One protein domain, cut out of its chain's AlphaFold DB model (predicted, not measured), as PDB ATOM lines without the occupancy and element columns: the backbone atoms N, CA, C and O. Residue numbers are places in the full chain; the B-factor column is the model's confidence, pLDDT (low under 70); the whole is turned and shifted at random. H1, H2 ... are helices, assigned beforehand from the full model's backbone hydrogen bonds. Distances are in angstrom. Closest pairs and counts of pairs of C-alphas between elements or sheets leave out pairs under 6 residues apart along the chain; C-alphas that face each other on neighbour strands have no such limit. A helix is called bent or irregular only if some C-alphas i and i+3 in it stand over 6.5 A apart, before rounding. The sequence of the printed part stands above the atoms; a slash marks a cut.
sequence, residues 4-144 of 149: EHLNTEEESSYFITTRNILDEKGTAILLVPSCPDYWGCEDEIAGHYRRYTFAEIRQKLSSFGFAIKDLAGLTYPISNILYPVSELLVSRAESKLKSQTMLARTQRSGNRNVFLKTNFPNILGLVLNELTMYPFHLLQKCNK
ATOM      1  N   GLU A   4     219.451 154.661 150.242       95.25
ATOM      2  CA  GLU A   4     220.044 154.586 151.574       95.25
ATOM      3  C   GLU A   4     219.690 153.302 152.330       95.25
ATOM      4  O   GLU A   4     220.363 152.992 153.307       95.25
ATOM      5  N   HIS A   5     218.683 152.544 151.889       95.38
ATOM      6  CA  HIS A   5     218.335 151.237 152.454       95.38
ATOM      7  C   HIS A   5     218.986 150.066 151.715       95.38
ATOM      8  O   HIS A   5     218.808 148.927 152.141       95.38
ATOM      9  N   LEU A   6     219.719 150.327 150.629       95.50
ATOM     10  CA  LEU A   6     220.419 149.300 149.866       95.50
ATOM     11  C   LEU A   6     221.850 149.153 150.379       95.50
ATOM     12  O   LEU A   6     222.562 150.146 150.575       95.50
ATOM     13  N   ASN A   7     222.293 147.912 150.570       95.25
ATOM     14  CA  ASN A   7     223.711 147.645 150.782       95.25
ATOM     15  C   ASN A   7     224.509 147.935 149.490       95.25
ATOM     16  O   ASN A   7     223.977 148.406 148.486       95.25
ATOM     17  N   THR A   8     225.829 147.761 149.516       95.00
ATOM     18  CA  THR A   8     226.691 148.162 148.386       95.00
ATOM     19  C   THR A   8     226.414 147.345 147.119       95.00
ATOM     20  O   THR A   8     226.411 147.887 146.008       95.00
ATOM     21  N   GLU A   9     226.144 146.055 147.279       96.56
ATOM     22  CA  GLU A   9     225.851 145.111 146.203       96.56
ATOM     23  C   GLU A   9     224.469 145.384 145.585       96.56
ATOM     24  O   GLU A   9     224.320 145.453 144.360       96.56
ATOM     25  N   GLU A  10     223.464 145.609 146.432       96.94
ATOM     26  CA  GLU A  10     222.096 145.957 146.039       96.94
ATOM     27  C   GLU A  10     222.039 147.313 145.331       96.94
ATOM     28  O   GLU A  10     221.368 147.451 144.310       96.94
ATOM     29  N   GLU A  11     222.774 148.311 145.826       96.69
ATOM     30  CA  GLU A  11     222.852 149.636 145.210       96.69
ATOM     31  C   GLU A  11     223.485 149.564 143.812       96.69
ATOM     32  O   GLU A  11     222.998 150.177 142.860       96.69
ATOM     33  N   SER A  12     224.546 148.767 143.658       97.06
ATOM     34  CA  SER A  12     225.178 148.542 142.354       97.06
ATOM     35  C   SER A  12     224.214 147.864 141.379       97.06
ATOM     36  O   SER A  12     224.069 148.299 140.235       97.06
ATOM     37  N   SER A  13     223.497 146.842 141.854       97.81
ATOM     38  CA  SER A  13     222.465 146.151 141.076       97.81
ATOM     39  C   SER A  13     221.346 147.108 140.660       97.81
ATOM     40  O   SER A  13     220.949 147.116 139.497       97.81
ATOM     41  N   TYR A  14     220.900 147.984 141.566       97.25
ATOM     42  CA  TYR A  14     219.901 149.011 141.278       97.25
ATOM     43  C   TYR A  14     220.325 149.907 140.109       97.25
ATOM     44  O   TYR A  14     219.527 150.139 139.198       97.25
ATOM     45  N   PHE A  15     221.569 150.393 140.090       96.88
ATOM     46  CA  PHE A  15     222.049 151.265 139.014       96.88
ATOM     47  C   PHE A  15     222.201 150.538 137.676       96.88
ATOM     48  O   PHE A  15     221.814 151.096 136.646       96.88
ATOM     49  N   ILE A  16     222.688 149.295 137.682       97.25
ATOM     50  CA  ILE A  16     222.775 148.457 136.475       97.25
ATOM     51  C   ILE A  16     221.375 148.218 135.899       97.25
ATOM     52  O   ILE A  16     221.127 148.491 134.725       97.25
ATOM     53  N   THR A  17     220.433 147.775 136.733       97.44
ATOM     54  CA  THR A  17     219.043 147.548 136.322       97.44
ATOM     55  C   THR A  17     218.397 148.833 135.813       97.44
ATOM     56  O   THR A  17     217.774 148.826 134.754       97.44
ATOM     57  N   THR A  18     218.602 149.955 136.505       96.62
ATOM     58  CA  THR A  18     218.110 151.269 136.070       96.62
ATOM     59  C   THR A  18     218.654 151.629 134.690       96.62
ATOM     60  O   THR A  18     217.894 152.073 133.831       96.62
ATOM     61  N   ARG A  19     219.949 151.399 134.430       95.12
ATOM     62  CA  ARG A  19     220.535 151.669 133.116       95.12
ATOM     63  C   ARG A  19     219.935 150.776 132.034       95.12
ATOM     64  O   ARG A  19     219.695 151.286 130.948       95.12
ATOM     65  N   ASN A  20     219.661 149.510 132.329       95.69
ATOM     66  CA  ASN A  20     219.087 148.574 131.361       95.69
ATOM     67  C   ASN A  20     217.613 148.861 131.037       95.69
ATOM     68  O   ASN A  20     217.164 148.548 129.941       95.69
ATOM     69  N   ILE A  21     216.861 149.433 131.982       97.12
ATOM     70  CA  ILE A  21     215.444 149.780 131.793       97.12
ATOM     71  C   ILE A  21     215.282 151.126 131.078       97.12
ATOM     72  O   ILE A  21     214.320 151.328 130.344       97.12
ATOM     73  N   LEU A  22     216.194 152.071 131.312       96.75
ATOM     74  CA  LEU A  22     216.127 153.387 130.687       96.75
ATOM     75  C   LEU A  22     216.551 153.336 129.218       96.75
ATOM     76  O   LEU A  22     217.663 152.909 128.905       96.75
ATOM     77  N   ASP A  23     215.746 153.955 128.356       95.69
ATOM     78  CA  ASP A  23     216.140 154.279 126.984       95.69
ATOM     79  C   ASP A  23     217.463 155.067 126.938       95.69
ATOM     80  O   ASP A  23     217.902 155.676 127.922       95.69
ATOM     81  N   GLU A  24     218.099 155.135 125.767       90.19
ATOM     82  CA  GLU A  24     219.362 155.865 125.567       90.19
ATOM     83  C   GLU A  24     219.318 157.318 126.066       90.19
ATOM     84  O   GLU A  24     220.308 157.829 126.587       90.19
ATOM     85  N   LYS A  25     218.156 157.973 125.952       93.00
ATOM     86  CA  LYS A  25     217.915 159.356 126.403       93.00
ATOM     87  C   LYS A  25     217.009 159.439 127.637       93.00
ATOM     88  O   LYS A  25     216.590 160.539 128.021       93.00
ATOM     89  N   GLY A  26     216.717 158.295 128.256       96.31
ATOM     90  CA  GLY A  26     215.943 158.195 129.485       96.31
ATOM     91  C   GLY A  26     216.578 159.007 130.615       96.31
ATOM     92  O   GLY A  26     217.786 159.243 130.646       96.31
ATOM     93  N   THR A  27     215.756 159.498 131.540       96.19
ATOM     94  CA  THR A  27     216.222 160.300 132.678       96.19
ATOM     95  C   THR A  27     215.724 159.675 133.973       96.19
ATOM     96  O   THR A  27     214.520 159.558 134.174       96.19
ATOM     97  N   ALA A  28     216.651 159.303 134.856       95.31
ATOM     98  CA  ALA A  28     216.339 158.963 136.240       95.31
ATOM     99  C   ALA A  28     216.319 160.228 137.103       95.31
ATOM    100  O   ALA A  28     217.156 161.118 136.939       95.31
ATOM    101  N   ILE A  29     215.391 160.274 138.057       95.81
ATOM    102  CA  ILE A  29     215.366 161.272 139.124       95.81
ATOM    103  C   ILE A  29     215.633 160.533 140.429       95.81
ATOM    104  O   ILE A  29     214.952 159.562 140.746       95.81
ATOM    105  N   LEU A  30     216.634 160.996 141.172       95.19
ATOM    106  CA  LEU A  30     217.066 160.382 142.420       95.19
ATOM    107  C   LEU A  30     216.931 161.386 143.554       95.19
ATOM    108  O   LEU A  30     217.307 162.550 143.418       95.19
ATOM    109  N   LEU A  31     216.435 160.905 144.687       95.31
ATOM    110  CA  LEU A  31     216.467 161.619 145.950       95.31
ATOM    111  C   LEU A  31     217.160 160.708 146.964       95.31
ATOM    112  O   LEU A  31     216.754 159.561 147.154       95.31
ATOM    113  N   VAL A  32     218.232 161.215 147.567       95.31
ATOM    114  CA  VAL A  32     219.064 160.498 148.540       95.31
ATOM    115  C   VAL A  32     219.364 161.408 149.724       95.31
ATOM    116  O   VAL A  32     219.466 162.627 149.535       95.31
ATOM    117  N   PRO A  33     219.472 160.873 150.950       94.88
ATOM    118  CA  PRO A  33     219.832 161.699 152.084       94.88
ATOM    119  C   PRO A  33     221.281 162.153 151.895       94.88
ATOM    120  O   PRO A  33     222.142 161.381 151.469       94.88
ATOM    121  N   SER A  34     221.535 163.429 152.166       93.75
ATOM    122  CA  SER A  34     222.843 164.049 151.948       93.75
ATOM    123  C   SER A  34     223.455 164.558 153.246       93.75
ATOM    124  O   SER A  34     222.767 164.601 154.268       93.75
ATOM    125  N   CYS A  35     224.727 164.954 153.177       93.50
ATOM    126  CA  CYS A  35     225.514 165.465 154.298       93.50
ATOM    127  C   CYS A  35     225.712 164.411 155.405       93.50
ATOM    128  O   CYS A  35     224.916 164.339 156.347       93.50
ATOM    129  N   PRO A  36     226.756 163.567 155.283       95.19
ATOM    130  CA  PRO A  36     227.094 162.548 156.279       95.19
ATOM    131  C   PRO A  36     227.287 163.096 157.696       95.19
ATOM    132  O   PRO A  36     226.935 162.409 158.649       95.19
ATOM    133  N   ASP A  37     227.731 164.349 157.842       93.00
ATOM    134  CA  ASP A  37     227.874 165.031 159.139       93.00
ATOM    135  C   ASP A  37     226.559 165.126 159.940       93.00
ATOM    136  O   ASP A  37     226.581 165.310 161.153       93.00
ATOM    137  N   TYR A  38     225.406 165.003 159.273       93.50
ATOM    138  CA  TYR A  38     224.077 165.009 159.898       93.50
ATOM    139  C   TYR A  38     223.535 163.600 160.174       93.50
ATOM    140  O   TYR A  38     222.339 163.448 160.445       93.50
ATOM    141  N   TRP A  39     224.374 162.565 160.081       95.62
ATOM    142  CA  TRP A  39     223.997 161.214 160.485       95.62
ATOM    143  C   TRP A  39     223.527 161.203 161.941       95.62
ATOM    144  O   TRP A  39     224.251 161.633 162.837       95.62
ATOM    145  N   GLY A  40     222.306 160.725 162.174       94.81
ATOM    146  CA  GLY A  40     221.662 160.796 163.481       94.81
ATOM    147  C   GLY A  40     220.846 159.563 163.847       94.81
ATOM    148  O   GLY A  40     220.826 158.543 163.156       94.81
ATOM    149  N   CYS A  41     220.125 159.670 164.961       94.62
ATOM    150  CA  CYS A  41     219.242 158.621 165.446       94.62
ATOM    151  C   CYS A  41     218.140 158.288 164.439       94.62
ATOM    152  O   CYS A  41     217.722 157.132 164.382       94.62
ATOM    153  N   GLU A  42     217.688 159.268 163.651       92.44
ATOM    154  CA  GLU A  42     216.677 159.054 162.622       92.44
ATOM    155  C   GLU A  42     217.183 158.114 161.520       92.44
ATOM    156  O   GLU A  42     216.435 157.230 161.106       92.44
ATOM    157  N   ASP A  43     218.451 158.223 161.110       95.44
ATOM    158  CA  ASP A  43     219.049 157.315 160.123       95.44
ATOM    159  C   ASP A  43     219.117 155.878 160.645       95.44
ATOM    160  O   ASP A  43     218.745 154.928 159.953       95.44
ATOM    161  N   GLU A  44     219.538 155.711 161.899       94.75
ATOM    162  CA  GLU A  44     219.605 154.398 162.541       94.75
ATOM    163  C   GLU A  44     218.218 153.769 162.702       94.75
ATOM    164  O   GLU A  44     218.039 152.582 162.428       94.75
ATOM    165  N   ILE A  45     217.232 154.560 163.141       93.75
ATOM    166  CA  ILE A  45     215.847 154.118 163.342       93.75
ATOM    167  C   ILE A  45     215.194 153.749 162.014       93.75
ATOM    168  O   ILE A  45     214.485 152.746 161.952       93.75
ATOM    169  N   ALA A  46     215.445 154.521 160.957       92.69
ATOM    170  CA  ALA A  46     214.953 154.221 159.620       92.69
ATOM    171  C   ALA A  46     215.652 152.998 159.004       92.69
ATOM    172  O   ALA A  46     215.109 152.372 158.101       92.69
ATOM    173  N   GLY A  47     216.830 152.621 159.505       94.00
ATOM    174  CA  GLY A  47     217.619 151.531 158.944       94.00
ATOM    175  C   GLY A  47     218.363 151.941 157.679       94.00
ATOM    176  O   GLY A  47     218.434 151.164 156.730       94.00
ATOM    177  N   HIS A  48     218.897 153.159 157.660       95.88
ATOM    178  CA  HIS A  48     219.797 153.609 156.607       95.88
ATOM    179  C   HIS A  48     221.163 152.923 156.738       95.88
ATOM    180  O   HIS A  48     221.607 152.573 157.832       95.88
ATOM    181  N   TYR A  49     221.853 152.791 155.612       96.00
ATOM    182  CA  TYR A  49     223.264 152.430 155.537       96.00
ATOM    183  C   TYR A  49     224.177 153.643 155.417       96.00
ATOM    184  O   TYR A  49     225.337 153.560 155.809       96.00
ATOM    185  N   ARG A  50     223.705 154.722 154.781       95.88
ATOM    186  CA  ARG A  50     224.557 155.855 154.405       95.88
ATOM    187  C   ARG A  50     223.767 157.113 154.065       95.88
ATOM    188  O   ARG A  50     222.601 157.053 153.679       95.88
ATOM    189  N   ARG A  51     224.469 158.237 154.148       96.81
ATOM    190  CA  ARG A  51     224.143 159.502 153.487       96.81
ATOM    191  C   ARG A  51     225.225 159.793 152.461       96.81
ATOM    192  O   ARG A  51     226.321 159.255 152.571       96.81
ATOM    193  N   TYR A  52     224.920 160.640 151.488       95.88
ATOM    194  CA  TYR A  52     225.825 160.900 150.377       95.88
ATOM    195  C   TYR A  52     226.281 162.355 150.320       95.88
ATOM    196  O   TYR A  52     225.496 163.293 150.476       95.88
ATOM    197  N   THR A  53     227.547 162.557 149.990       96.00
ATOM    198  CA  THR A  53     228.058 163.844 149.523       96.00
ATOM    199  C   THR A  53     227.784 164.024 148.029       96.00
ATOM    200  O   THR A  53     227.527 163.079 147.275       96.00
ATOM    201  N   PHE A  54     227.896 165.263 147.544       95.31
ATOM    202  CA  PHE A  54     227.811 165.521 146.101       95.31
ATOM    203  C   PHE A  54     228.952 164.856 145.329       95.31
ATOM    204  O   PHE A  54     228.755 164.474 144.177       95.31
ATOM    205  N   ALA A  55     230.141 164.760 145.926       95.12
ATOM    206  CA  ALA A  55     231.295 164.139 145.286       95.12
ATOM    207  C   ALA A  55     231.059 162.636 145.082       95.12
ATOM    208  O   ALA A  55     231.226 162.147 143.966       95.12
ATOM    209  N   GLU A  56     230.575 161.943 146.114       95.50
ATOM    210  CA  GLU A  56     230.263 160.512 146.050       95.50
ATOM    211  C   GLU A  56     229.169 160.209 145.026       95.50
ATOM    212  O   GLU A  56     229.343 159.312 144.205       95.50
ATOM    213  N   ILE A  57     228.073 160.983 145.002       95.38
ATOM    214  CA  ILE A  57     227.021 160.803 143.985       95.38
ATOM    215  C   ILE A  57     227.563 161.051 142.582       95.38
ATOM    216  O   ILE A  57     227.246 160.294 141.667       95.38
ATOM    217  N   ARG A  58     228.408 162.072 142.391       96.12
ATOM    218  CA  ARG A  58     229.019 162.339 141.082       96.12
ATOM    219  C   ARG A  58     229.864 161.177 140.598       96.12
ATOM    220  O   ARG A  58     229.680 160.723 139.471       96.12
ATOM    221  N   GLN A  59     230.759 160.702 141.454       96.38
ATOM    222  CA  GLN A  59     231.632 159.583 141.139       96.38
ATOM    223  C   GLN A  59     230.819 158.319 140.854       96.38
ATOM    224  O   GLN A  59     231.044 157.668 139.837       96.38
ATOM    225  N   LYS A  60     229.840 158.011 141.708       95.81
ATOM    226  CA  LYS A  60     229.027 156.802 141.595       95.81
ATOM    227  C   LYS A  60     228.161 156.798 140.340       95.81
ATOM    228  O   LYS A  60     228.182 155.839 139.580       95.81
ATOM    229  N   LEU A  61     227.434 157.878 140.068       96.31
ATOM    230  CA  LEU A  61     226.620 157.956 138.852       96.31
ATOM    231  C   LEU A  61     227.493 157.870 137.594       96.31
ATOM    232  O   LEU A  61     227.146 157.147 136.660       96.31
ATOM    233  N   SER A  62     228.660 158.520 137.598       96.56
ATOM    234  CA  SER A  62     229.608 158.429 136.486       96.56
ATOM    235  C   SER A  62     230.151 157.010 136.287       96.56
ATOM    236  O   SER A  62     230.314 156.600 135.141       96.56
ATOM    237  N   SER A  63     230.418 156.246 137.355       97.19
ATOM    238  CA  SER A  63     230.928 154.871 137.231       97.19
ATOM    239  C   SER A  63     229.908 153.900 136.636       97.19
ATOM    240  O   SER A  63     230.303 152.897 136.053       97.19
ATOM    241  N   PHE A  64     228.612 154.208 136.734       96.12
ATOM    242  CA  PHE A  64     227.532 153.453 136.082       96.12
ATOM    243  C   PHE A  64     227.102 154.050 134.728       96.12
ATOM    244  O   PHE A  64     226.074 153.665 134.175       96.12
ATOM    245  N   GLY A  65     227.878 154.992 134.177       95.38
ATOM    246  CA  GLY A  65     227.631 155.566 132.852       95.38
ATOM    247  C   GLY A  65     226.483 156.578 132.794       95.38
ATOM    248  O   GLY A  65     225.996 156.885 131.706       95.38
ATOM    249  N   PHE A  66     226.037 157.114 133.933       96.62
ATOM    250  CA  PHE A  66     225.043 158.184 133.959       96.62
ATOM    251  C   PHE A  66     225.695 159.557 133.788       96.62
ATOM    252  O   PHE A  66     226.679 159.896 134.447       96.62
ATOM    253  N   ALA A  67     225.077 160.395 132.957       95.62
ATOM    254  CA  ALA A  67     225.396 161.813 132.871       95.62
ATOM    255  C   ALA A  67     224.510 162.619 133.834       95.62
ATOM    256  O   ALA A  67     223.282 162.512 133.815       95.62
ATOM    257  N   ILE A  68     225.124 163.465 134.661       95.94
ATOM    258  CA  ILE A  68     224.399 164.297 135.629       95.94
ATOM    259  C   ILE A  68     223.913 165.573 134.947       95.94
ATOM    260  O   ILE A  68     224.717 166.437 134.607       95.94
ATOM    261  N   LYS A  69     222.589 165.703 134.792       95.62
ATOM    262  CA  LYS A  69     221.947 166.913 134.249       95.62
ATOM    263  C   LYS A  69     221.807 168.024 135.292       95.62
ATOM    264  O   LYS A  69     222.159 169.165 135.018       95.62
ATOM    265  N   ASP A  70     221.319 167.692 136.484       95.12
ATOM    266  CA  ASP A  70     221.201 168.615 137.615       95.12
ATOM    267  C   ASP A  70     221.545 167.882 138.918       95.12
ATOM    268  O   ASP A  70     221.340 166.674 139.038       95.12
ATOM    269  N   LEU A  71     222.116 168.613 139.873       95.31
ATOM    270  CA  LEU A  71     222.405 168.122 141.216       95.31
ATOM    271  C   LEU A  71     222.224 169.282 142.190       95.31
ATOM    272  O   LEU A  71     222.912 170.303 142.076       95.31
ATOM    273  N   ALA A  72     221.314 169.104 143.141       95.06
ATOM    274  CA  ALA A  72     220.945 170.130 144.094       95.06
ATOM    275  C   ALA A  72     220.701 169.543 145.486       95.06
ATOM    276  O   ALA A  72     220.129 168.465 145.632       95.06
ATOM    277  N   GLY A  73     221.109 170.290 146.506       93.88
ATOM    278  CA  GLY A  73     220.753 170.031 147.896       93.88
ATOM    279  C   GLY A  73     219.368 170.598 148.165       93.88
ATOM    280  O   GLY A  73     218.999 171.618 147.581       93.88
ATOM    281  N   LEU A  74     218.602 169.951 149.035       92.50
ATOM    282  CA  LEU A  74     217.227 170.327 149.361       92.50
ATOM    283  C   LEU A  74     217.094 170.671 150.846       92.50
ATOM    284  O   LEU A  74     217.907 170.254 151.665       92.50
ATOM    285  N   THR A  75     216.011 171.369 151.191       91.88
ATOM    286  CA  THR A  75     215.537 171.624 152.567       91.88
ATOM    287  C   THR A  75     216.357 172.595 153.437       91.88
ATOM    288  O   THR A  75     216.029 172.813 154.603       91.88
ATOM    289  N   TYR A  76     217.369 173.253 152.877       93.88
ATOM    290  CA  TYR A  76     218.077 174.362 153.515       93.88
ATOM    291  C   TYR A  76     217.205 175.635 153.581       93.88
ATOM    292  O   TYR A  76     216.461 175.908 152.646       93.88
ATOM    293  N   PRO A  77     217.319 176.475 154.625       94.12
ATOM    294  CA  PRO A  77     218.039 176.245 155.881       94.12
ATOM    295  C   PRO A  77     217.186 175.526 156.934       94.12
ATOM    296  O   PRO A  77     217.689 175.210 158.008       94.12
ATOM    297  N   ILE A  78     215.904 175.287 156.647       94.25
ATOM    298  CA  ILE A  78     214.918 174.823 157.626       94.25
ATOM    299  C   ILE A  78     215.333 173.505 158.272       94.25
ATOM    300  O   ILE A  78     215.337 173.418 159.497       94.25
ATOM    301  N   SER A  79     215.755 172.511 157.487       92.44
ATOM    302  CA  SER A  79     216.217 171.235 158.045       92.44
ATOM    303  C   SER A  79     217.436 171.398 158.940       92.44
ATOM    304  O   SER A  79     217.513 170.732 159.963       92.44
ATOM    305  N   ASN A  80     218.358 172.305 158.615       92.69
ATOM    306  CA  ASN A  80     219.547 172.535 159.436       92.69
ATOM    307  C   ASN A  80     219.160 173.136 160.792       92.69
ATOM    308  O   ASN A  80     219.668 172.712 161.825       92.69
ATOM    309  N   ILE A  81     218.234 174.101 160.788       94.81
ATOM    310  CA  ILE A  81     217.737 174.757 162.004       94.81
ATOM    311  C   ILE A  81     216.946 173.766 162.868       94.81
ATOM    312  O   ILE A  81     217.108 173.731 164.085       94.81
ATOM    313  N   LEU A  82     216.092 172.952 162.245       94.88
ATOM    314  CA  LEU A  82     215.201 172.027 162.946       94.88
ATOM    315  C   LEU A  82     215.843 170.673 163.266       94.88
ATOM    316  O   LEU A  82     215.225 169.876 163.971       94.88
ATOM    317  N   TYR A  83     217.059 170.398 162.792       94.69
ATOM    318  CA  TYR A  83     217.712 169.101 162.966       94.69
ATOM    319  C   TYR A  83     217.794 168.646 164.436       94.69
ATOM    320  O   TYR A  83     217.329 167.540 164.718       94.69
ATOM    321  N   PRO A  84     218.248 169.468 165.407       95.00
ATOM    322  CA  PRO A  84     218.303 169.037 166.808       95.00
ATOM    323  C   PRO A  84     216.921 168.717 167.393       95.00
ATOM    324  O   PRO A  84     216.771 167.785 168.183       95.00
ATOM    325  N   VAL A  85     215.891 169.469 166.987       95.44
ATOM    326  CA  VAL A  85     214.504 169.229 167.412       95.44
ATOM    327  C   VAL A  85     213.989 167.923 166.812       95.44
ATOM    328  O   VAL A  85     213.379 167.123 167.517       95.44
ATOM    329  N   SER A  86     214.275 167.678 165.532       94.06
ATOM    330  CA  SER A  86     213.935 166.435 164.838       94.06
ATOM    331  C   SER A  86     214.530 165.220 165.547       94.06
ATOM    332  O   SER A  86     213.798 164.294 165.892       94.06
ATOM    333  N   GLU A  87     215.832 165.252 165.835       95.06
ATOM    334  CA  GLU A  87     216.536 164.188 166.556       95.06
ATOM    335  C   GLU A  87     215.936 163.944 167.949       95.06
ATOM    336  O   GLU A  87     215.715 162.800 168.359       95.06
ATOM    337  N   LEU A  88     215.582 165.010 168.672       95.25
ATOM    338  CA  LEU A  88     214.948 164.901 169.985       95.25
ATOM    339  C   LEU A  88     213.557 164.251 169.922       95.25
ATOM    340  O   LEU A  88     213.241 163.386 170.740       95.25
ATOM    341  N   LEU A  89     212.712 164.664 168.976       95.12
ATOM    342  CA  LEU A  89     211.361 164.115 168.814       95.12
ATOM    343  C   LEU A  89     211.408 162.633 168.429       95.12
ATOM    344  O   LEU A  89     210.713 161.811 169.027       95.12
ATOM    345  N   VAL A  90     212.267 162.289 167.468       93.69
ATOM    346  CA  VAL A  90     212.414 160.923 166.958       93.69
ATOM    347  C   VAL A  90     213.001 159.993 168.016       93.69
ATOM    348  O   VAL A  90     212.443 158.926 168.271       93.69
ATOM    349  N   SER A  91     214.079 160.395 168.689       93.50
ATOM    350  CA  SER A  91     214.690 159.577 169.745       93.50
ATOM    351  C   SER A  91     213.715 159.284 170.889       93.50
ATOM    352  O   SER A  91     213.643 158.149 171.368       93.50
ATOM    353  N   ARG A  92     212.906 160.271 171.294       93.25
ATOM    354  CA  ARG A  92     211.882 160.089 172.332       93.25
ATOM    355  C   ARG A  92     210.764 159.150 171.894       93.25
ATOM    356  O   ARG A  92     210.368 158.292 172.678       93.25
ATOM    357  N   ALA A  93     210.260 159.307 170.674       92.25
ATOM    358  CA  ALA A  93     209.127 158.522 170.199       92.25
ATOM    359  C   ALA A  93     209.516 157.079 169.836       92.25
ATOM    360  O   ALA A  93     208.737 156.153 170.050       92.25
ATOM    361  N   GLU A  94     210.717 156.876 169.288       91.88
ATOM    362  CA  GLU A  94     211.020 155.677 168.501       91.88
ATOM    363  C   GLU A  94     212.388 155.042 168.788       91.88
ATOM    364  O   GLU A  94     212.788 154.111 168.090       91.88
ATOM    365  N   SER A  95     213.096 155.450 169.847       89.75
ATOM    366  CA  SER A  95     214.385 154.839 170.248       89.75
ATOM    367  C   SER A  95     214.363 153.308 170.321       89.75
ATOM    368  O   SER A  95     215.354 152.663 169.980       89.75
ATOM    369  N   LYS A  96     213.228 152.708 170.701       89.75
ATOM    370  CA  LYS A  96     213.047 151.248 170.773       89.75
ATOM    371  C   LYS A  96     213.167 150.546 169.416       89.75
ATOM    372  O   LYS A  96     213.458 149.357 169.379       89.75
ATOM    373  N   LEU A  97     212.959 151.247 168.301       88.25
ATOM    374  CA  LEU A  97     213.080 150.660 166.963       88.25
ATOM    375  C   LEU A  97     214.534 150.327 166.604       88.25
ATOM    376  O   LEU A  97     214.769 149.461 165.765       88.25
ATOM    377  N   LYS A  98     215.517 150.944 167.276       87.88
ATOM    378  CA  LYS A  98     216.941 150.681 167.027       87.88
ATOM    379  C   LYS A  98     217.341 149.225 167.272       87.88
ATOM    380  O   LYS A  98     218.250 148.747 166.606       87.88
ATOM    381  N   SER A  99     216.662 148.523 168.183       90.81
ATOM    382  CA  SER A  99     216.949 147.117 168.497       90.81
ATOM    383  C   SER A  99     216.324 146.124 167.511       90.81
ATOM    384  O   SER A  99     216.479 144.918 167.680       90.81
ATOM    385  N   GLN A 100     215.564 146.599 166.521       92.06
ATOM    386  CA  GLN A 100     214.949 145.744 165.513       92.06
ATOM    387  C   GLN A 100     215.935 145.395 164.400       92.06
ATOM    388  O   GLN A 100     216.953 146.058 164.205       92.06
ATOM    389  N   THR A 101     215.606 144.353 163.636       93.25
ATOM    390  CA  THR A 101     216.386 143.998 162.452       93.25
ATOM    391  C   THR A 101     216.352 145.136 161.436       93.25
ATOM    392  O   THR A 101     215.382 145.891 161.340       93.25
ATOM    393  N   MET A 102     217.414 145.241 160.641       90.81
ATOM    394  CA  MET A 102     217.532 146.279 159.624       90.81
ATOM    395  C   MET A 102     216.354 146.248 158.630       90.81
ATOM    396  O   MET A 102     215.765 147.297 158.379       90.81
ATOM    397  N   LEU A 103     215.919 145.061 158.190       90.94
ATOM    398  CA  LEU A 103     214.746 144.909 157.324       90.94
ATOM    399  C   LEU A 103     213.461 145.454 157.969       90.94
ATOM    400  O   LEU A 103     212.702 146.171 157.320       90.94
ATOM    401  N   ALA A 104     213.221 145.149 159.249       91.50
ATOM    402  CA  ALA A 104     212.026 145.610 159.954       91.50
ATOM    403  C   ALA A 104     212.001 147.140 160.111       91.50
ATOM    404  O   ALA A 104     210.943 147.757 159.979       91.50
ATOM    405  N   ARG A 105     213.165 147.757 160.351       93.06
ATOM    406  CA  ARG A 105     213.312 149.219 160.398       93.06
ATOM    407  C   ARG A 105     213.007 149.858 159.043       93.06
ATOM    408  O   ARG A 105     212.163 150.748 158.982       93.06
ATOM    409  N   THR A 106     213.589 149.336 157.961       90.69
ATOM    410  CA  THR A 106     213.341 149.805 156.587       90.69
ATOM    411  C   THR A 106     211.862 149.715 156.210       90.69
ATOM    412  O   THR A 106     211.302 150.664 155.674       90.69
ATOM    413  N   GLN A 107     211.189 148.607 156.532       90.19
ATOM    414  CA  GLN A 107     209.758 148.444 156.241       90.19
ATOM    415  C   GLN A 107     208.876 149.458 156.986       90.19
ATOM    416  O   GLN A 107     207.820 149.846 156.489       90.19
ATOM    417  N   ARG A 108     209.295 149.894 158.181       88.12
ATOM    418  CA  ARG A 108     208.550 150.849 159.016       88.12
ATOM    419  C   ARG A 108     208.895 152.307 158.731       88.12
ATOM    420  O   ARG A 108     208.089 153.177 159.051       88.12
ATOM    421  N   SER A 109     210.055 152.586 158.137       86.44
ATOM    422  CA  SER A 109     210.588 153.945 157.978       86.44
ATOM    423  C   SER A 109     209.636 154.887 157.229       86.44
ATOM    424  O   SER A 109     209.575 156.075 157.546       86.44
ATOM    425  N   GLY A 110     208.850 154.354 156.288       84.25
ATOM    426  CA  GLY A 110     207.883 155.110 155.487       84.25
ATOM    427  C   GLY A 110     206.524 155.372 156.147       84.25
ATOM    428  O   GLY A 110     205.753 156.167 155.620       84.25
ATOM    429  N   ASN A 111     206.209 154.735 157.280       85.00
ATOM    430  CA  ASN A 111     204.908 154.855 157.945       85.00
ATOM    431  C   ASN A 111     205.087 155.133 159.444       85.00
ATOM    432  O   ASN A 111     204.906 154.254 160.290       85.00
ATOM    433  N   ARG A 112     205.495 156.365 159.759       86.31
ATOM    434  CA  ARG A 112     205.818 156.820 161.119       86.31
ATOM    435  C   ARG A 112     204.797 157.837 161.606       86.31
ATOM    436  O   ARG A 112     204.351 158.695 160.843       86.31
ATOM    437  N   ASN A 113     204.483 157.798 162.895       89.00
ATOM    438  CA  ASN A 113     203.560 158.736 163.534       89.00
ATOM    439  C   ASN A 113     204.251 159.439 164.708       89.00
ATOM    440  O   ASN A 113     204.071 159.075 165.869       89.00
ATOM    441  N   VAL A 114     205.074 160.434 164.384       90.88
ATOM    442  CA  VAL A 114     205.815 161.248 165.347       90.88
ATOM    443  C   VAL A 114     205.190 162.642 165.375       90.88
ATOM    444  O   VAL A 114     205.175 163.360 164.369       90.88
ATOM    445  N   PHE A 115     204.657 163.026 166.535       92.25
ATOM    446  CA  PHE A 115     204.055 164.343 166.748       92.25
ATOM    447  C   PHE A 115     205.074 165.464 166.478       92.25
ATOM    448  O   PHE A 115     206.222 165.375 166.911       92.25
ATOM    449  N   LEU A 116     204.651 166.502 165.751       91.38
ATOM    450  CA  LEU A 116     205.466 167.620 165.249       91.38
ATOM    451  C   LEU A 116     206.589 167.233 164.268       91.38
ATOM    452  O   LEU A 116     207.521 168.008 164.060       91.38
ATOM    453  N   LYS A 117     206.497 166.055 163.641       89.62
ATOM    454  CA  LYS A 117     207.450 165.598 162.616       89.62
ATOM    455  C   LYS A 117     206.760 164.963 161.411       89.62
ATOM    456  O   LYS A 117     207.069 165.332 160.283       89.62
ATOM    457  N   THR A 118     205.836 164.030 161.639       89.81
ATOM    458  CA  THR A 118     204.984 163.444 160.585       89.81
ATOM    459  C   THR A 118     203.503 163.752 160.788       89.81
ATOM    460  O   THR A 118     202.719 163.635 159.851       89.81
ATOM    461  N   ASN A 119     203.125 164.209 161.984       90.38
ATOM    462  CA  ASN A 119     201.790 164.692 162.308       90.38
ATOM    463  C   ASN A 119     201.887 166.090 162.929       90.38
ATOM    464  O   ASN A 119     202.603 166.274 163.916       90.38
ATOM    465  N   PHE A 120     201.182 167.065 162.360       92.31
ATOM    466  CA  PHE A 120     201.212 168.458 162.801       92.31
ATOM    467  C   PHE A 120     199.797 168.950 163.126       92.31
ATOM    468  O   PHE A 120     198.870 168.677 162.366       92.31
ATOM    469  N   PRO A 121     199.608 169.714 164.218       94.31
ATOM    470  CA  PRO A 121     198.328 170.347 164.495       94.31
ATOM    471  C   PRO A 121     198.014 171.428 163.451       94.31
ATOM    472  O   PRO A 121     198.894 172.195 163.057       94.31
ATOM    473  N   ASN A 122     196.738 171.547 163.069       94.19
ATOM    474  CA  ASN A 122     196.271 172.463 162.014       94.19
ATOM    475  C   ASN A 122     196.684 173.926 162.229       94.19
ATOM    476  O   ASN A 122     196.906 174.653 161.265       94.19
ATOM    477  N   ILE A 123     196.828 174.356 163.487       95.38
ATOM    478  CA  ILE A 123     197.250 175.720 163.828       95.38
ATOM    479  C   ILE A 123     198.623 176.078 163.243       95.38
ATOM    480  O   ILE A 123     198.863 177.235 162.904       95.38
ATOM    481  N   LEU A 124     199.508 175.093 163.049       93.75
ATOM    482  CA  LEU A 124     200.810 175.331 162.430       93.75
ATOM    483  C   LEU A 124     200.707 175.686 160.946       93.75
ATOM    484  O   LEU A 124     201.667 176.233 160.418       93.75
ATOM    485  N   GLY A 125     199.561 175.487 160.288       92.88
ATOM    486  CA  GLY A 125     199.324 175.983 158.927       92.88
ATOM    487  C   GLY A 125     199.452 177.509 158.803       92.88
ATOM    488  O   GLY A 125     199.821 178.014 157.744       92.88
ATOM    489  N   LEU A 126     199.263 178.258 159.898       93.25
ATOM    490  CA  LEU A 126     199.514 179.705 159.932       93.25
ATOM    491  C   LEU A 126     200.997 180.064 159.744       93.25
ATOM    492  O   LEU A 126     201.311 181.180 159.339       93.25
ATOM    493  N   VAL A 127     201.904 179.122 160.020       92.75
ATOM    494  CA  VAL A 127     203.361 179.294 159.904       92.75
ATOM    495  C   VAL A 127     203.947 178.441 158.778       92.75
ATOM    496  O   VAL A 127     204.927 178.834 158.155       92.75
ATOM    497  N   LEU A 128     203.357 177.286 158.482       92.69
ATOM    498  CA  LEU A 128     203.786 176.352 157.443       92.69
ATOM    499  C   LEU A 128     202.993 176.577 156.146       92.69
ATOM    500  O   LEU A 128     202.376 175.655 155.622       92.69
ATOM    501  N   ASN A 129     202.991 177.814 155.640       94.75
ATOM    502  CA  ASN A 129     202.361 178.177 154.369       94.75
ATOM    503  C   ASN A 129     203.357 178.845 153.418       94.75
ATOM    504  O   ASN A 129     204.468 179.208 153.795       94.75
ATOM    505  N   GLU A 130     202.950 179.004 152.161       95.62
ATOM    506  CA  GLU A 130     203.814 179.540 151.109       95.62
ATOM    507  C   GLU A 130     204.314 180.953 151.411       95.62
ATOM    508  O   GLU A 130     205.477 181.239 151.147       95.62
ATOM    509  N   LEU A 131     203.481 181.813 152.008       96.62
ATOM    510  CA  LEU A 131     203.842 183.201 152.295       96.62
ATOM    511  C   LEU A 131     204.933 183.278 153.367       96.62
ATOM    512  O   LEU A 131     205.969 183.908 153.161       96.62
ATOM    513  N   THR A 132     204.723 182.608 154.500       95.88
ATOM    514  CA  THR A 132     205.684 182.586 155.612       95.88
ATOM    515  C   THR A 132     206.952 181.809 155.264       95.88
ATOM    516  O   THR A 132     208.035 182.163 155.731       95.88
ATOM    517  N   MET A 133     206.849 180.781 154.417       96.31
ATOM    518  CA  MET A 133     207.989 179.967 153.992       96.31
ATOM    519  C   MET A 133     208.749 180.552 152.793       96.31
ATOM    520  O   MET A 133     209.857 180.094 152.496       96.31
ATOM    521  N   TYR A 134     208.217 181.576 152.119       96.62
ATOM    522  CA  TYR A 134     208.826 182.158 150.922       96.62
ATOM    523  C   TYR A 134     210.261 182.675 151.133       96.62
ATOM    524  O   TYR A 134     211.126 182.359 150.311       96.62
ATOM    525  N   PRO A 135     210.600 183.381 152.231       96.56
ATOM    526  CA  PRO A 135     211.983 183.798 152.464       96.56
ATOM    527  C   PRO A 135     212.950 182.608 152.533       96.56
ATOM    528  O   PRO A 135     214.032 182.638 151.947       96.56
ATOM    529  N   PHE A 136     212.542 181.512 153.177       96.06
ATOM    530  CA  PHE A 136     213.341 180.287 153.240       96.06
ATOM    531  C   PHE A 136     213.443 179.594 151.881       96.06
ATOM    532  O   PHE A 136     214.496 179.047 151.558       96.06
ATOM    533  N   HIS A 137     212.399 179.667 151.051       95.25
ATOM    534  CA  HIS A 137     212.460 179.213 149.663       95.25
ATOM    535  C   HIS A 137     213.521 179.976 148.857       95.25
ATOM    536  O   HIS A 137     214.285 179.360 148.111       95.25
ATOM    537  N   LEU A 138     213.620 181.299 149.023       96.69
ATOM    538  CA  LEU A 138     214.665 182.091 148.369       96.69
ATOM    539  C   LEU A 138     216.062 181.654 148.828       96.69
ATOM    540  O   LEU A 138     216.923 181.375 147.993       96.69
ATOM    541  N   LEU A 139     216.262 181.485 150.140       96.06
ATOM    542  CA  LEU A 139     217.524 180.986 150.699       96.06
ATOM    543  C   LEU A 139     217.884 179.589 150.163       96.06
ATOM    544  O   LEU A 139     219.026 179.353 149.765       96.06
ATOM    545  N   GLN A 140     216.910 178.679 150.080       95.00
ATOM    546  CA  GLN A 140     217.063 177.360 149.462       95.00
ATOM    547  C   GLN A 140     217.536 177.470 148.006       95.00
ATOM    548  O   GLN A 140     218.460 176.763 147.598       95.00
ATOM    549  N   LYS A 141     216.926 178.348 147.199       94.44
ATOM    550  CA  LYS A 141     217.296 178.527 145.784       94.44
ATOM    551  C   LYS A 141     218.715 179.070 145.631       94.44
ATOM    552  O   LYS A 141     219.438 178.578 144.762       94.44
ATOM    553  N   CYS A 142     219.121 180.008 146.484       94.19
ATOM    554  CA  CYS A 142     220.482 180.540 146.514       94.19
ATOM    555  C   CYS A 142     221.512 179.477 146.926       94.19
ATOM    556  O   CYS A 142     222.600 179.430 146.359       94.19
ATOM    557  N   ASN A 143     221.162 178.585 147.859       92.06
ATOM    558  CA  ASN A 143     222.101 177.617 148.431       92.06
ATOM    559  C   ASN A 143     222.095 176.234 147.747       92.06
ATOM    560  O   ASN A 143     222.862 175.352 148.126       92.06
ATOM    561  N   LYS A 144     221.260 176.015 146.720       88.12
ATOM    562  CA  LYS A 144     221.018 174.682 146.130       88.12
ATOM    563  C   LYS A 144     222.271 173.963 145.608       88.12
ATOM    564  O   LYS A 144     222.283 172.739 145.552       88.12
TER     565      LYS A 144
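What this domain is: This is residues 4 to 144 of the 149 residues of an uncharacterized protein of Cylindrospermopsis curvispora GIHE-G1 (UniProt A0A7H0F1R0). Look for a loose frame of helices with few contacts between them: kinked H4 makes one side, with short H2 on it and H5 folded back to H2, while H1 and H3 sit near each other at the opposite end. The middle of H7, at Phe 136, comes close to H4 at Ile 78, about perpendicular to it, H6 lies farthest from the mean of the C-alphas, and long links bridge the groups, residues 22 to 40 passing through the middle. The 141 printed residues hold seven named helices, H1 to H7 in order, and no named strand: all helix. The whole is only just loose, close to compact, with a radius of gyration of the C-alphas of 17.5 A and spans of 48 by 40 by 25 A.

How they stand to each other: Start at H4, residues 78 to 99, with a kink of 69 degrees near residue 93. H2, residues 41 to 46, touches it at a steep tilt of 61 degrees, closest at C-alphas 45 and 98, 5.2 A. H5, residues 102 to 109, touches H2 at C-alphas 109 and 46, their closest, 4.7 A. H7, residues 130 to 143, is close to H4 but not clearly touching; closest are C-alphas 136 and 78, 7.2 A. H1, residues 8 to 21, and H3, residues 54 to 63, are near each other. H6, residues 122 to 126, touches no helix. Every O i to N i+4 pair is within hydrogen-bond range in H1, H2, H3 and H5; H4 has 12 of 18, H7 8 of 10, and H6 0 of 1, with 2 of 2 O i to N i+3 pairs.

Where its parts are: Find C-alpha 8 at (226.691, 148.162, 148.386); from there H1 runs 20.1 A. H4 runs 29.8 A and H7 18.6 A, to C-alpha 143 at (222.101, 177.617, 148.431). Both are irregular: C-alphas 93 and 96 are 8.3 A apart, 132 and 135 7.1 A.

The domain as a whole: The C-alphas farthest apart, Glu 24 and Ile 123, are 48.4 A apart. Residues 20 to 25 stand free. The links H1 to H2, H3 to H4 and H5 to H6 are long. The printed part has no cut, and no printed residue is under 70 in pLDDT.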